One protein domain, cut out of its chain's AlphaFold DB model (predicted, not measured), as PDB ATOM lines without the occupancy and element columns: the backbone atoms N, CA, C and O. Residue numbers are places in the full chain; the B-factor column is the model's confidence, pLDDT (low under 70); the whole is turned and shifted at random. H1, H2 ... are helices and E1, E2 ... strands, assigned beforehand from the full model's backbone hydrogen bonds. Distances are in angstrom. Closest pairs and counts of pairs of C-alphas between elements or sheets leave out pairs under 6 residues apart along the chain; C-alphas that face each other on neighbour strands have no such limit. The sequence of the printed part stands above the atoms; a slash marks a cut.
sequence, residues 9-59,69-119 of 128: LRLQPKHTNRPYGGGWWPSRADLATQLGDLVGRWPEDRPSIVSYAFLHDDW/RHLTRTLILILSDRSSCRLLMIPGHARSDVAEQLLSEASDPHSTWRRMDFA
ATOM      1  N   LEU A   9     118.494 238.277 239.226       92.75
ATOM      2  CA  LEU A   9     118.803 239.044 240.428       92.75
ATOM      3  C   LEU A   9     119.124 238.056 241.550       92.75
ATOM      4  O   LEU A   9     118.324 237.163 241.829       92.75
ATOM      5  N   ARG A  10     120.291 238.200 242.180       92.75
ATOM      6  CA  ARG A  10     120.669 237.448 243.383       92.75
ATOM      7  C   ARG A  10     121.078 238.425 244.464       92.75
ATOM      8  O   ARG A  10     121.902 239.303 244.230       92.75
ATOM      9  N   LEU A  11     120.506 238.274 245.646       91.19
ATOM     10  CA  LEU A  11     120.707 239.196 246.753       91.19
ATOM     11  C   LEU A  11     121.161 238.435 247.990       91.19
ATOM     12  O   LEU A  11     120.707 237.320 248.242       91.19
ATOM     13  N   GLN A  12     121.994 239.075 248.802       89.44
ATOM     14  CA  GLN A  12     122.315 238.584 250.132       89.44
ATOM     15  C   GLN A  12     121.088 238.653 251.050       89.44
ATOM     16  O   GLN A  12     120.225 239.519 250.854       89.44
ATOM     17  N   PRO A  13     121.020 237.809 252.097       82.50
ATOM     18  CA  PRO A  13     119.940 237.849 253.085       82.50
ATOM     19  C   PRO A  13     119.824 239.192 253.817       82.50
ATOM     20  O   PRO A  13     118.738 239.577 254.235       82.50
ATOM     21  N   LYS A  14     120.939 239.913 253.978       79.81
ATOM     22  CA  LYS A  14     120.980 241.240 254.602       79.81
ATOM     23  C   LYS A  14     121.518 242.259 253.610       79.81
ATOM     24  O   LYS A  14     122.480 241.976 252.899       79.81
ATOM     25  N   HIS A  15     120.932 243.455 253.590       76.25
ATOM     26  CA  HIS A  15     121.499 244.567 252.832       76.25
ATOM     27  C   HIS A  15     122.872 244.919 253.400       76.25
ATOM     28  O   HIS A  15     123.026 245.166 254.596       76.25
ATOM     29  N   THR A  16     123.876 244.908 252.531       74.44
ATOM     30  CA  THR A  16     125.245 245.276 252.869       74.44
ATOM     31  C   THR A  16     125.839 246.129 251.758       74.44
ATOM     32  O   THR A  16     125.437 246.070 250.594       74.44
ATOM     33  N   ASN A  17     126.831 246.923 252.149       68.00
ATOM     34  CA  ASN A  17     127.640 247.746 251.260       68.00
ATOM     35  C   ASN A  17     129.047 247.157 251.039       68.00
ATOM     36  O   ASN A  17     129.886 247.826 250.434       68.00
ATOM     37  N   ARG A  18     129.350 245.954 251.561       68.31
ATOM     38  CA  ARG A  18     130.695 245.350 251.507       68.31
ATOM     39  C   ARG A  18     130.689 243.902 250.982       68.31
ATOM     40  O   ARG A  18     130.069 243.068 251.632       68.31
ATOM     41  N   PRO A  19     131.437 243.604 249.894       71.00
ATOM     42  CA  PRO A  19     131.735 244.522 248.788       71.00
ATOM     43  C   PRO A  19     130.464 244.884 248.008       71.00
ATOM     44  O   PRO A  19     130.376 246.016 247.544       71.00
ATOM     45  N   TYR A  20     129.493 243.968 247.943       81.56
ATOM     46  CA  TYR A  20     128.160 244.087 247.347       81.56
ATOM     47  C   TYR A  20     127.149 243.355 248.238       81.56
ATOM     48  O   TYR A  20     127.523 242.424 248.936       81.56
ATOM     49  N   GLY A  21     125.884 243.772 248.225       85.31
ATOM     50  CA  GLY A  21     124.751 243.067 248.836       85.31
ATOM     51  C   GLY A  21     123.998 242.171 247.854       85.31
ATOM     52  O   GLY A  21     122.922 241.670 248.180       85.31
ATOM     53  N   GLY A  22     124.537 241.990 246.649       91.88
ATOM     54  CA  GLY A  22     123.958 241.179 245.593       91.88
ATOM     55  C   GLY A  22     124.512 241.514 244.214       91.88
ATOM     56  O   GLY A  22     125.272 242.467 244.027       91.88
ATOM     57  N   GLY A  23     124.084 240.732 243.233       92.25
ATOM     58  CA  GLY A  23     124.389 240.922 241.828       92.25
ATOM     59  C   GLY A  23     123.123 240.941 240.984       92.25
ATOM     60  O   GLY A  23     122.133 240.261 241.267       92.25
ATOM     61  N   TRP A  24     123.175 241.721 239.918       93.75
ATOM     62  CA  TRP A  24     122.125 241.846 238.932       93.75
ATOM     63  C   TRP A  24     122.709 241.656 237.535       93.75
ATOM     64  O   TRP A  24     123.625 242.362 237.110       93.75
ATOM     65  N   TRP A  25     122.146 240.693 236.816       93.88
ATOM     66  CA  TRP A  25     122.400 240.461 235.409       93.88
ATOM     67  C   TRP A  25     121.167 240.886 234.594       93.88
ATOM     68  O   TRP A  25     120.181 240.144 234.534       93.88
ATOM     69  N   PRO A  26     121.166 242.105 234.031       91.19
ATOM     70  CA  PRO A  26     120.055 242.655 233.274       91.19
ATOM     71  C   PRO A  26     119.856 241.955 231.925       91.19
ATOM     72  O   PRO A  26     120.726 241.242 231.421       91.19
ATOM     73  N   SER A  27     118.704 242.221 231.313       87.69
ATOM     74  CA  SER A  27     118.468 241.950 229.898       87.69
ATOM     75  C   SER A  27     119.360 242.845 229.020       87.69
ATOM     76  O   SER A  27     119.914 243.851 229.467       87.69
ATOM     77  N   ARG A  28     119.498 242.515 227.732       84.69
ATOM     78  CA  ARG A  28     120.268 243.324 226.761       84.69
ATOM     79  C   ARG A  28     119.567 244.621 226.318       84.69
ATOM     80  O   ARG A  28     120.027 245.249 225.368       84.69
ATOM     81  N   ALA A  29     118.464 244.995 226.964       82.44
ATOM     82  CA  ALA A  29     117.716 246.211 226.665       82.44
ATOM     83  C   ALA A  29     118.463 247.481 227.117       82.44
ATOM     84  O   ALA A  29     119.538 247.415 227.715       82.44
ATOM     85  N   ASP A  30     117.897 248.649 226.822       86.81
ATOM     86  CA  ASP A  30     118.414 249.928 227.303       86.81
ATOM     87  C   ASP A  30     118.308 250.055 228.835       86.81
ATOM     88  O   ASP A  30     117.548 249.345 229.494       86.81
ATOM     89  N   LEU A  31     119.056 251.000 229.408       82.69
ATOM     90  CA  LEU A  31     119.147 251.174 230.857       82.69
ATOM     91  C   LEU A  31     117.791 251.445 231.535       82.69
ATOM     92  O   LEU A  31     117.591 250.995 232.660       82.69
ATOM     93  N   ALA A  32     116.864 252.161 230.890       86.12
ATOM     94  CA  ALA A  32     115.564 252.451 231.495       86.12
ATOM     95  C   ALA A  32     114.725 251.172 231.600       86.12
ATOM     96  O   ALA A  32     114.180 250.882 232.665       86.12
ATOM     97  N   THR A  33     114.706 250.366 230.535       89.44
ATOM     98  CA  THR A  33     114.073 249.040 230.544       89.44
ATOM     99  C   THR A  33     114.707 248.131 231.594       89.44
ATOM    100  O   THR A  33     114.001 247.509 232.383       89.44
ATOM    101  N   GLN A  34     116.040 248.108 231.673       89.25
ATOM    102  CA  GLN A  34     116.755 247.333 232.686       89.25
ATOM    103  C   GLN A  34     116.337 247.756 234.104       89.25
ATOM    104  O   GLN A  34     116.011 246.908 234.929       89.25
ATOM    105  N   LEU A  35     116.312 249.053 234.414       88.50
ATOM    106  CA  LEU A  35     115.909 249.526 235.743       88.50
ATOM    107  C   LEU A  35     114.445 249.190 236.059       88.50
ATOM    108  O   LEU A  35     114.145 248.830 237.197       88.50
ATOM    109  N   GLY A  36     113.556 249.237 235.064       90.12
ATOM    110  CA  GLY A  36     112.182 248.748 235.194       90.12
ATOM    111  C   GLY A  36     112.124 247.259 235.547       90.12
ATOM    112  O   GLY A  36     111.439 246.883 236.500       90.12
ATOM    113  N   ASP A  37     112.909 246.426 234.854       91.25
ATOM    114  CA  ASP A  37     113.041 244.992 235.148       91.25
ATOM    115  C   ASP A  37     113.571 244.746 236.570       91.25
ATOM    116  O   ASP A  37     113.118 243.822 237.247       91.25
ATOM    117  N   LEU A  38     114.530 245.556 237.036       92.06
ATOM    118  CA  LEU A  38     115.065 245.462 238.396       92.06
ATOM    119  C   LEU A  38     113.984 245.752 239.434       92.06
ATOM    120  O   LEU A  38     113.827 244.970 240.368       92.06
ATOM    121  N   VAL A  39     113.249 246.857 239.277       91.69
ATOM    122  CA  VAL A  39     112.174 247.237 240.204       91.69
ATOM    123  C   VAL A  39     111.088 246.164 240.224       91.69
ATOM    124  O   VAL A  39     110.663 245.759 241.300       91.69
ATOM    125  N   GLY A  40     110.697 245.636 239.060       90.31
ATOM    126  CA  GLY A  40     109.698 244.567 238.960       90.31
ATOM    127  C   GLY A  40     110.143 243.218 239.535       90.31
ATOM    128  O   GLY A  40     109.304 242.371 239.826       90.31
ATOM    129  N   ARG A  41     111.453 242.998 239.706       90.88
ATOM    130  CA  ARG A  41     112.031 241.782 240.309       90.88
ATOM    131  C   ARG A  41     112.522 241.989 241.733       90.88
ATOM    132  O   ARG A  41     113.037 241.045 242.336       90.88
ATOM    133  N   TRP A  42     112.413 243.207 242.251       92.38
ATOM    134  CA  TRP A  42     112.815 243.502 243.610       92.38
ATOM    135  C   TRP A  42     111.904 242.736 244.577       92.38
ATOM    136  O   TRP A  42     110.684 242.795 244.421       92.38
ATOM    137  N   PRO A  43     112.458 241.997 245.551       90.50
ATOM    138  CA  PRO A  43     111.636 241.213 246.463       90.50
ATOM    139  C   PRO A  43     110.687 242.093 247.288       90.50
ATOM    140  O   PRO A  43     111.113 243.101 247.853       90.50
ATOM    141  N   GLU A  44     109.414 241.702 247.380       89.00
ATOM    142  CA  GLU A  44     108.382 242.444 248.125       89.00
ATOM    143  C   GLU A  44     108.619 242.440 249.644       89.00
ATOM    144  O   GLU A  44     108.154 243.330 250.352       89.00
ATOM    145  N   ASP A  45     109.371 241.460 250.152       88.25
ATOM    146  CA  ASP A  45     109.789 241.360 251.553       88.25
ATOM    147  C   ASP A  45     110.918 242.341 251.916       88.25
ATOM    148  O   ASP A  45     111.312 242.440 253.082       88.25
ATOM    149  N   ARG A  46     111.442 243.090 250.936       87.50
ATOM    150  CA  ARG A  46     112.477 244.106 251.134       87.50
ATOM    151  C   ARG A  46     111.893 245.520 251.071       87.50
ATOM    152  O   ARG A  46     110.944 245.767 250.332       87.50
ATOM    153  N   PRO A  47     112.500 246.489 251.782       91.44
ATOM    154  CA  PRO A  47     112.199 247.905 251.607       91.44
ATOM    155  C   PRO A  47     112.281 248.303 250.128       91.44
ATOM    156  O   PRO A  47     113.165 247.836 249.401       91.44
ATOM    157  N   SER A  48     111.363 249.159 249.681       92.62
ATOM    158  CA  SER A  48     111.258 249.533 248.271       92.62
ATOM    159  C   SER A  48     112.423 250.421 247.833       92.62
ATOM    160  O   SER A  48     113.000 251.168 248.629       92.62
ATOM    161  N   ILE A  49     112.774 250.346 246.547       93.88
ATOM    162  CA  ILE A  49     113.796 251.205 245.944       93.88
ATOM    163  C   ILE A  49     113.212 252.614 245.784       93.88
ATOM    164  O   ILE A  49     112.226 252.803 245.077       93.88
ATOM    165  N   VAL A  50     113.835 253.606 246.421       93.69
ATOM    166  CA  VAL A  50     113.431 255.022 246.339       93.69
ATOM    167  C   VAL A  50     114.298 255.791 245.350       93.69
ATOM    168  O   VAL A  50     113.826 256.703 244.677       93.69
ATOM    169  N   SER A  51     115.581 255.447 245.270       91.12
ATOM    170  CA  SER A  51     116.529 256.094 244.368       91.12
ATOM    171  C   SER A  51     117.683 255.154 244.042       91.12
ATOM    172  O   SER A  51     117.920 254.167 244.745       91.12
ATOM    173  N   TYR A  52     118.410 255.465 242.977       90.94
ATOM    174  CA  TYR A  52     119.599 254.737 242.573       90.94
ATOM    175  C   TYR A  52     120.700 255.700 242.132       90.94
ATOM    176  O   TYR A  52     120.441 256.789 241.622       90.94
ATOM    177  N   ALA A  53     121.945 255.276 242.302       89.69
ATOM    178  CA  ALA A  53     123.116 255.969 241.794       89.69
ATOM    179  C   ALA A  53     124.097 254.952 241.214       89.69
ATOM    180  O   ALA A  53     124.337 253.902 241.810       89.69
ATOM    181  N   PHE A  54     124.695 255.272 240.072       84.75
ATOM    182  CA  PHE A  54     125.868 254.542 239.613       84.75
ATOM    183  C   PHE A  54     127.087 255.099 240.328       84.75
ATOM    184  O   PHE A  54     127.331 256.306 240.292       84.75
ATOM    185  N   LEU A  55     127.853 254.227 240.975       81.69
ATOM    186  CA  LEU A  55     129.179 254.613 241.418       81.69
ATOM    187  C   LEU A  55     130.036 254.705 240.158       81.69
ATOM    188  O   LEU A  55     130.289 253.693 239.507       81.69
ATOM    189  N   HIS A  56     130.414 255.928 239.800       62.88
ATOM    190  CA  HIS A  56     131.380 256.152 238.739       62.88
ATOM    191  C   HIS A  56     132.690 255.473 239.149       62.88
ATOM    192  O   HIS A  56     133.091 255.544 240.317       62.88
ATOM    193  N   ASP A  57     133.302 254.745 238.222       57.88
ATOM    194  CA  ASP A  57     134.615 254.157 238.427       57.88
ATOM    195  C   ASP A  57     135.623 255.291 238.576       57.88
ATOM    196  O   ASP A  57     136.119 255.841 237.599       57.88
ATOM    197  N   ASP A  58     135.885 255.677 239.826       48.06
ATOM    198  CA  ASP A  58     137.100 256.398 240.166       48.06
ATOM    199  C   ASP A  58     138.263 255.471 239.803       48.06
ATOM    200  O   ASP A  58     138.549 254.494 240.496       48.06
ATOM    201  N   TRP A  59     138.800 255.754 238.619       50.66
ATOM    202  CA  TRP A  59     139.967 255.208 237.949       50.66
ATOM    203  C   TRP A  59     140.828 254.247 238.775       50.66
ATOM    204  O   TRP A  59     141.700 254.672 239.533       50.66
ATOM    205  N   ARG A  69     132.283 248.458 227.646       76.12
ATOM    206  CA  ARG A  69     131.149 247.529 227.499       76.12
ATOM    207  C   ARG A  69     131.304 246.269 228.364       76.12
ATOM    208  O   ARG A  69     130.309 245.703 228.784       76.12
ATOM    209  N   HIS A  70     132.526 245.827 228.624       80.56
ATOM    210  CA  HIS A  70     132.835 244.602 229.365       80.56
ATOM    211  C   HIS A  70     133.063 244.841 230.860       80.56
ATOM    212  O   HIS A  70     133.250 243.888 231.615       80.56
ATOM    213  N   LEU A  71     133.027 246.106 231.280       82.50
ATOM    214  CA  LEU A  71     133.149 246.484 232.675       82.50
ATOM    215  C   LEU A  71     131.819 246.279 233.396       82.50
ATOM    216  O   LEU A  71     130.755 246.701 232.928       82.50
ATOM    217  N   THR A  72     131.888 245.630 234.550       86.75
ATOM    218  CA  THR A  72     130.772 245.617 235.493       86.75
ATOM    219  C   THR A  72     130.602 247.000 236.104       86.75
ATOM    220  O   THR A  72     131.545 247.777 236.204       86.75
ATOM    221  N   ARG A  73     129.377 247.329 236.506       86.69
ATOM    222  CA  ARG A  73     129.063 248.622 237.119       86.69
ATOM    223  C   ARG A  73     128.594 248.415 238.541       86.69
ATOM    224  O   ARG A  73     127.921 247.435 238.848       86.69
ATOM    225  N   THR A  74     128.888 249.367 239.412       88.88
ATOM    226  CA  THR A  74     128.329 249.376 240.763       88.88
ATOM    227  C   THR A  74     127.067 250.232 240.791       88.88
ATOM    228  O   THR A  74     127.125 251.438 240.549       88.88
ATOM    229  N   LEU A  75     125.937 249.617 241.129       90.25
ATOM    230  CA  LEU A  75     124.665 250.296 241.360       90.25
ATOM    231  C   LEU A  75     124.419 250.404 242.865       90.25
ATOM    232  O   LEU A  75     124.384 249.403 243.572       90.25
ATOM    233  N   ILE A  76     124.247 251.615 243.376       91.00
ATOM    234  CA  ILE A  76     123.866 251.870 244.763       91.00
ATOM    235  C   ILE A  76     122.371 252.152 244.775       91.00
ATOM    236  O   ILE A  76     121.921 253.126 244.181       91.00
ATOM    237  N   LEU A  77     121.610 251.307 245.460       92.31
ATOM    238  CA  LEU A  77     120.187 251.493 245.701       92.31
ATOM    239  C   LEU A  77     119.987 252.148 247.062       92.31
ATOM    240  O   LEU A  77     120.560 251.693 248.053       92.31
ATOM    241  N   ILE A  78     119.162 253.190 247.107       92.50
ATOM    242  CA  ILE A  78     118.673 253.803 248.339       92.50
ATOM    243  C   ILE A  78     117.258 253.299 248.578       92.50
ATOM    244  O   ILE A  78     116.392 253.408 247.704       92.50
ATOM    245  N   LEU A  79     117.043 252.740 249.760       93.50
ATOM    246  CA  LEU A  79     115.819 252.051 250.119       93.50
ATOM    247  C   LEU A  79     114.919 252.917 251.012       93.50
ATOM    248  O   LEU A  79     115.364 253.891 251.624       93.50
ATOM    249  N   SER A  80     113.634 252.572 251.088       93.75
ATOM    250  CA  SER A  80     112.614 253.340 251.822       93.75
ATOM    251  C   SER A  80     112.858 253.432 253.329       93.75
ATOM    252  O   SER A  80     112.431 254.389 253.971       93.75
ATOM    253  N   ASP A  81     113.583 252.470 253.895       92.12
ATOM    254  CA  ASP A  81     114.026 252.456 255.293       92.12
ATOM    255  C   ASP A  81     115.322 253.261 255.524       92.12
ATOM    256  O   ASP A  81     115.888 253.229 256.616       92.12
ATOM    257  N   ARG A  82     115.785 254.002 254.506       88.31
ATOM    258  CA  ARG A  82     117.057 254.744 254.460       88.31
ATOM    259  C   ARG A  82     118.304 253.864 254.487       88.31
ATOM    260  O   ARG A  82     119.412 254.400 254.557       88.31
ATOM    261  N   SER A  83     118.156 252.544 254.414       90.50
ATOM    262  CA  SER A  83     119.291 251.668 254.162       90.50
ATOM    263  C   SER A  83     119.728 251.781 252.699       90.50
ATOM    264  O   SER A  83     119.023 252.323 251.843       90.50
ATOM    265  N   SER A  84     120.930 251.295 252.411       89.56
ATOM    266  CA  SER A  84     121.443 251.223 251.049       89.56
ATOM    267  C   SER A  84     121.853 249.799 250.712       89.56
ATOM    268  O   SER A  84     122.369 249.074 251.565       89.56
ATOM    269  N   CYS A  85     121.672 249.417 249.453       90.50
ATOM    270  CA  CYS A  85     122.125 248.138 248.930       90.50
ATOM    271  C   CYS A  85     123.021 248.377 247.722       90.50
ATOM    272  O   CYS A  85     122.622 249.034 246.760       90.50
ATOM    273  N   ARG A  86     124.244 247.852 247.769       91.38
ATOM    274  CA  ARG A  86     125.169 247.946 246.644       91.38
ATOM    275  C   ARG A  86     125.055 246.694 245.783       91.38
ATOM    276  O   ARG A  86     125.361 245.607 246.256       91.38
ATOM    277  N   LEU A  87     124.666 246.847 244.527       91.75
ATOM    278  CA  LEU A  87     124.560 245.768 243.556       91.75
ATOM    279  C   LEU A  87     125.683 245.824 242.530       91.75
ATOM    280  O   LEU A  87     126.022 246.890 242.011       91.75
ATOM    281  N   LEU A  88     126.213 244.650 242.204       91.69
ATOM    282  CA  LEU A  88     127.046 244.463 241.029       91.69
ATOM    283  C   LEU A  88     126.143 244.331 239.803       91.69
ATOM    284  O   LEU A  88     125.382 243.374 239.700       91.69
ATOM    285  N   MET A  89     126.231 245.264 238.866       91.56
ATOM    286  CA  MET A  89     125.545 245.190 237.582       91.56
ATOM    287  C   MET A  89     126.481 244.583 236.536       91.56
ATOM    288  O   MET A  89     127.489 245.181 236.153       91.56
ATOM    289  N   ILE A  90     126.137 243.389 236.066       91.12
ATOM    290  CA  ILE A  90     126.898 242.650 235.054       91.12
ATOM    291  C   ILE A  90     126.458 243.130 233.659       91.12
ATOM    292  O   ILE A  90     125.263 243.325 233.442       91.12
ATOM    293  N   PRO A  91     127.358 243.303 232.676       87.75
ATOM    294  CA  PRO A  91     126.963 243.603 231.303       87.75
ATOM    295  C   PRO A  91     125.949 242.595 230.739       87.75
ATOM    296  O   PRO A  91     126.136 241.380 230.831       87.75
ATOM    297  N   GLY A  92     124.887 243.083 230.093       87.31
ATOM    298  CA  GLY A  92     123.835 242.225 229.530       87.31
ATOM    299  C   GLY A  92     124.323 241.278 228.419       87.31
ATOM    300  O   GLY A  92     123.675 240.277 228.115       87.31
ATOM    301  N   HIS A  93     125.472 241.536 227.793       85.44
ATOM    302  CA  HIS A  93     126.083 240.620 226.817       85.44
ATOM    303  C   HIS A  93     127.127 239.671 227.409       85.44
ATOM    304  O   HIS A  93     127.686 238.883 226.649       85.44
ATOM    305  N   ALA A  94     127.382 239.722 228.720       86.50
ATOM    306  CA  ALA A  94     128.288 238.789 229.382       86.50
ATOM    307  C   ALA A  94     127.872 237.333 229.121       86.50
ATOM    308  O   ALA A  94     126.687 237.031 228.947       86.50
ATOM    309  N   ARG A  95     128.848 236.425 229.093       87.56
ATOM    310  CA  ARG A  95     128.574 234.990 228.972       87.56
ATOM    311  C   ARG A  95     127.880 234.476 230.235       87.56
ATOM    312  O   ARG A  95     128.181 234.939 231.334       87.56
ATOM    313  N   SER A  96     126.979 233.508 230.081       86.00
ATOM    314  CA  SER A  96     126.168 232.988 231.190       86.00
ATOM    315  C   SER A  96     126.991 232.364 232.318       86.00
ATOM    316  O   SER A  96     126.614 232.500 233.474       86.00
ATOM    317  N   ASP A  97     128.114 231.719 231.999       86.44
ATOM    318  CA  ASP A  97     129.039 231.116 232.968       86.44
ATOM    319  C   ASP A  97     129.765 232.174 233.809       86.44
ATOM    320  O   ASP A  97     129.805 232.089 235.035       86.44
ATOM    321  N   VAL A  98     130.269 233.226 233.160       87.31
ATOM    322  CA  VAL A  98     130.898 234.364 233.844       87.31
ATOM    323  C   VAL A  98     129.870 235.117 234.689       87.31
ATOM    324  O   VAL A  98     130.142 235.472 235.835       87.31
ATOM    325  N   ALA A  99     128.669 235.337 234.149       88.81
ATOM    326  CA  ALA A  99     127.590 235.986 234.879       88.81
ATOM    327  C   ALA A  99     127.151 235.164 236.097       88.81
ATOM    328  O   ALA A  99     126.930 235.734 237.160       88.81
ATOM    329  N   GLU A 100     127.068 233.838 235.976       89.75
ATOM    330  CA  GLU A 100     126.768 232.944 237.096       89.75
ATOM    331  C   GLU A 100     127.789 233.063 238.221       89.75
ATOM    332  O   GLU A 100     127.399 233.219 239.381       89.75
ATOM    333  N   GLN A 101     129.077 233.043 237.881       89.56
ATOM    334  CA  GLN A 101     130.154 233.183 238.854       89.56
ATOM    335  C   GLN A 101     130.094 234.542 239.557       89.56
ATOM    336  O   GLN A 101     130.081 234.599 240.785       89.56
ATOM    337  N   LEU A 102     129.990 235.633 238.791       90.12
ATOM    338  CA  LEU A 102     129.904 236.990 239.337       90.12
ATOM    339  C   LEU A 102     128.667 237.172 240.222       90.12
ATOM    340  O   LEU A 102     128.766 237.775 241.287       90.12
ATOM    341  N   LEU A 103     127.514 236.633 239.812       91.12
ATOM    342  CA  LEU A 103     126.293 236.648 240.618       91.12
ATOM    343  C   LEU A 103     126.467 235.860 241.913       91.12
ATOM    344  O   LEU A 103     126.023 236.329 242.955       91.12
ATOM    345  N   SER A 104     127.077 234.672 241.845       90.38
ATOM    346  CA  SER A 104     127.336 233.833 243.016       90.38
ATOM    347  C   SER A 104     128.190 234.585 244.031       90.38
ATOM    348  O   SER A 104     127.744 234.793 245.155       90.38
ATOM    349  N   GLU A 105     129.345 235.090 243.600       90.44
ATOM    350  CA  GLU A 105     130.307 235.804 244.446       90.44
ATOM    351  C   GLU A 105     129.741 237.118 245.000       90.44
ATOM    352  O   GLU A 105     129.887 237.411 246.182       90.44
ATOM    353  N   ALA A 106     129.015 237.899 244.192       88.69
ATOM    354  CA  ALA A 106     128.402 239.146 244.660       88.69
ATOM    355  C   ALA A 106     127.274 238.914 245.685       88.69
ATOM    356  O   ALA A 106     126.955 239.801 246.481       88.69
ATOM    357  N   SER A 107     126.654 237.731 245.657       89.75
ATOM    358  CA  SER A 107     125.592 237.328 246.582       89.75
ATOM    359  C   SER A 107     126.077 236.495 247.774       89.75
ATOM    360  O   SER A 107     125.256 236.150 248.622       89.75
ATOM    361  N   ASP A 108     127.373 236.190 247.865       88.88
ATOM    362  CA  ASP A 108     127.946 235.429 248.975       88.88
ATOM    363  C   ASP A 108     128.443 236.380 250.088       88.88
ATOM    364  O   ASP A 108     129.373 237.162 249.864       88.88
ATOM    365  N   PRO A 109     127.864 236.331 251.307       84.31
ATOM    366  CA  PRO A 109     128.321 237.146 252.436       84.31
ATOM    367  C   PRO A 109     129.743 236.800 252.913       84.31
ATOM    368  O   PRO A 109     130.334 237.577 253.666       84.31
ATOM    369  N   HIS A 110     130.284 235.650 252.508       85.19
ATOM    370  CA  HIS A 110     131.629 235.187 252.838       85.19
ATOM    371  C   HIS A 110     132.633 235.369 251.696       85.19
ATOM    372  O   HIS A 110     133.796 234.991 251.864       85.19
ATOM    373  N   SER A 111     132.226 235.972 250.571       83.69
ATOM    374  CA  SER A 111     133.142 236.213 249.461       83.69
ATOM    375  C   SER A 111     134.317 237.079 249.914       83.69
ATOM    376  O   SER A 111     134.166 238.127 250.550       83.69
ATOM    377  N   THR A 112     135.519 236.627 249.573       82.69
ATOM    378  CA  THR A 112     136.771 237.348 249.829       82.69
ATOM    379  C   THR A 112     137.144 238.279 248.675       82.69
ATOM    380  O   THR A 112     138.156 238.982 248.764       82.69
ATOM    381  N   TRP A 113     136.331 238.305 247.611       81.88
ATOM    382  CA  TRP A 113     136.575 239.097 246.414       81.88
ATOM    383  C   TRP A 113     136.486 240.589 246.722       81.88
ATOM    384  O   TRP A 113     135.581 241.091 247.394       81.88
ATOM    385  N   ARG A 114     137.456 241.326 246.201       78.19
ATOM    386  CA  ARG A 114     137.517 242.781 246.254       78.19
ATOM    387  C   ARG A 114     136.839 243.354 245.019       78.19
ATOM    388  O   ARG A 114     136.609 242.663 244.036       78.19
ATOM    389  N   ARG A 115     136.557 244.661 245.037       74.19
ATOM    390  CA  ARG A 115     135.941 245.358 243.893       74.19
ATOM    391  C   ARG A 115     136.679 245.087 242.571       74.19
ATOM    392  O   ARG A 115     136.010 244.843 241.578       74.19
ATOM    393  N   MET A 116     138.016 245.058 242.600       76.50
ATOM    394  CA  MET A 116     138.860 244.769 241.429       76.50
ATOM    395  C   MET A 116     138.601 243.382 240.828       76.50
ATOM    396  O   MET A 116     138.634 243.222 239.614       76.50
ATOM    397  N   ASP A 117     138.289 242.380 241.654       80.44
ATOM    398  CA  ASP A 117     137.991 241.037 241.157       80.44
ATOM    399  C   ASP A 117     136.703 241.058 240.317       80.44
ATOM    400  O   ASP A 117     136.592 240.367 239.307       80.44
ATOM    401  N   PHE A 118     135.727 241.893 240.672       79.88
ATOM    402  CA  PHE A 118     134.460 241.976 239.945       79.88
ATOM    403  C   PHE A 118     134.527 242.794 238.656       79.88
ATOM    404  O   PHE A 118     133.591 242.731 237.869       79.88
ATOM    405  N   ALA A 119     135.584 243.568 238.436       77.19
ATOM    406  CA  ALA A 119     135.492 244.741 237.583       77.19
ATOM    407  C   ALA A 119     135.261 244.461 236.091       77.19
ATOM    408  O   ALA A 119     134.573 245.230 235.425       77.19
TER     409      ALA A 119
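This is residues 9 to 59 and 69 to 119 of the 128 residues of an uncharacterized protein of Nocardioides silvaticus (UniProt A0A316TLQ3). Picture one strongly twisted sheet of five strands, with E5 in its middle between E2 and E4, a helix on each of its two faces, H2 on one and H1 on the other, and short H3 grazing it. H2 covers one face along E2, while H1 is on the opposite face but beside the strands, reached by short links from E2 and to the far edge strand E3. The printed part has 102 residues, with named elements in the order E1, E2, H1, E3, E4, E5, H2, H3: three helices and five strands, of mixed class. The sheet's order is E1, E2, E5, E4, E3, and it is mixed, with E2 and E5 parallel and the other neighbours antiparallel. The whole is compact and rounded, with a radius of gyration of the C-alphas of 12.7 A and spans of 32 by 31 by 26 A.

Find C-alpha 9 at (118.803, 239.044, 240.428); there E1 begins, residues 9 to 11, 6.6 A from first to last C-alpha. Go on to E2, residues 22 to 25, 10.3 A long. At Leu 31 you meet H1, residues 31 to 41, which covers 15.1 A. Next, C-alpha 49 at (113.796, 251.205, 245.944) opens E3, residues 49 to 55, 16.4 A long. After the cut look for E4, residues 73 to 79, the longest in space of the strands here at 18.9 A, and then for E5, residues 84 to 89, 15.3 A. H2 takes residues 96 to 106 over 15.0 A. Last comes H3, residues 115 to 118, 5.4 A long, ending with C-alpha 118 at (134.460, 241.976, 239.945).

Start at edge strand E1, which forms a hairpin with E2: they are antiparallel at 175 degrees, and N 10 and O 23 are within hydrogen-bond range at 2.9 A. Beside E2 look for E5, parallel to it at 38 degrees, with N 24 and O 88 at 2.8 A. E5 forms a second hairpin with E4, antiparallel at 153 degrees, where N 87 and O 75 are 2.7 A apart. E4 and the other edge strand, E3, are antiparallel at 152 degrees, with N 76 and O 53 at 2.8 A. From edge to edge the strands' lines turn by 86 degrees. H1 and H2 lie on opposite faces of the sheet, giving three layers, helices on both faces of a sheet. H2 lies over E2 at a height over the sheet of 8.3 A and runs along the strands, at 9 degrees to E2 on the local plane; its closest C-alphas to E2 are those of Leu 103 and Gly 23, 4.8 A apart. H1 lies over none of the strands, at a height of 7.4 A on a local plane fitted to only just enough C-alphas, 6; its closest C-alphas to E3 are those of Val 39 and Ile 49, 7.2 A apart. E2, H1 and E3 make a split strand-helix-strand unit, two strands of one sheet that are not neighbours, with a helix between them along the chain and E5 and E4 between them in the sheet, and its crossover is right-handed. H3 only grazes the sheet with residues 115 to 118, and is close to but not clearly touching H2, the C-alphas of Phe 118 and Leu 102 being 6.8 A apart. H1 and H2 are apart, as are H1 and H3. In H1 and H2 every O i to N i+4 pair is within hydrogen-bond range; H3 is too short for such a pair.

The two C-alphas farthest apart are those of Asp 45 and Trp 59, 35.9 A. Residues 60 to 68 are not printed, and C-alphas 59 and 69 are 15.7 A apart across this cut, in the link from E3 to E4. Of the links that are printed whole, E2 to H1 and E4 to E5 are tight and none is long. The mean pLDDT of the printed part is 85.8; look for values under 70 at residues 17 to 18 and 56 to 59.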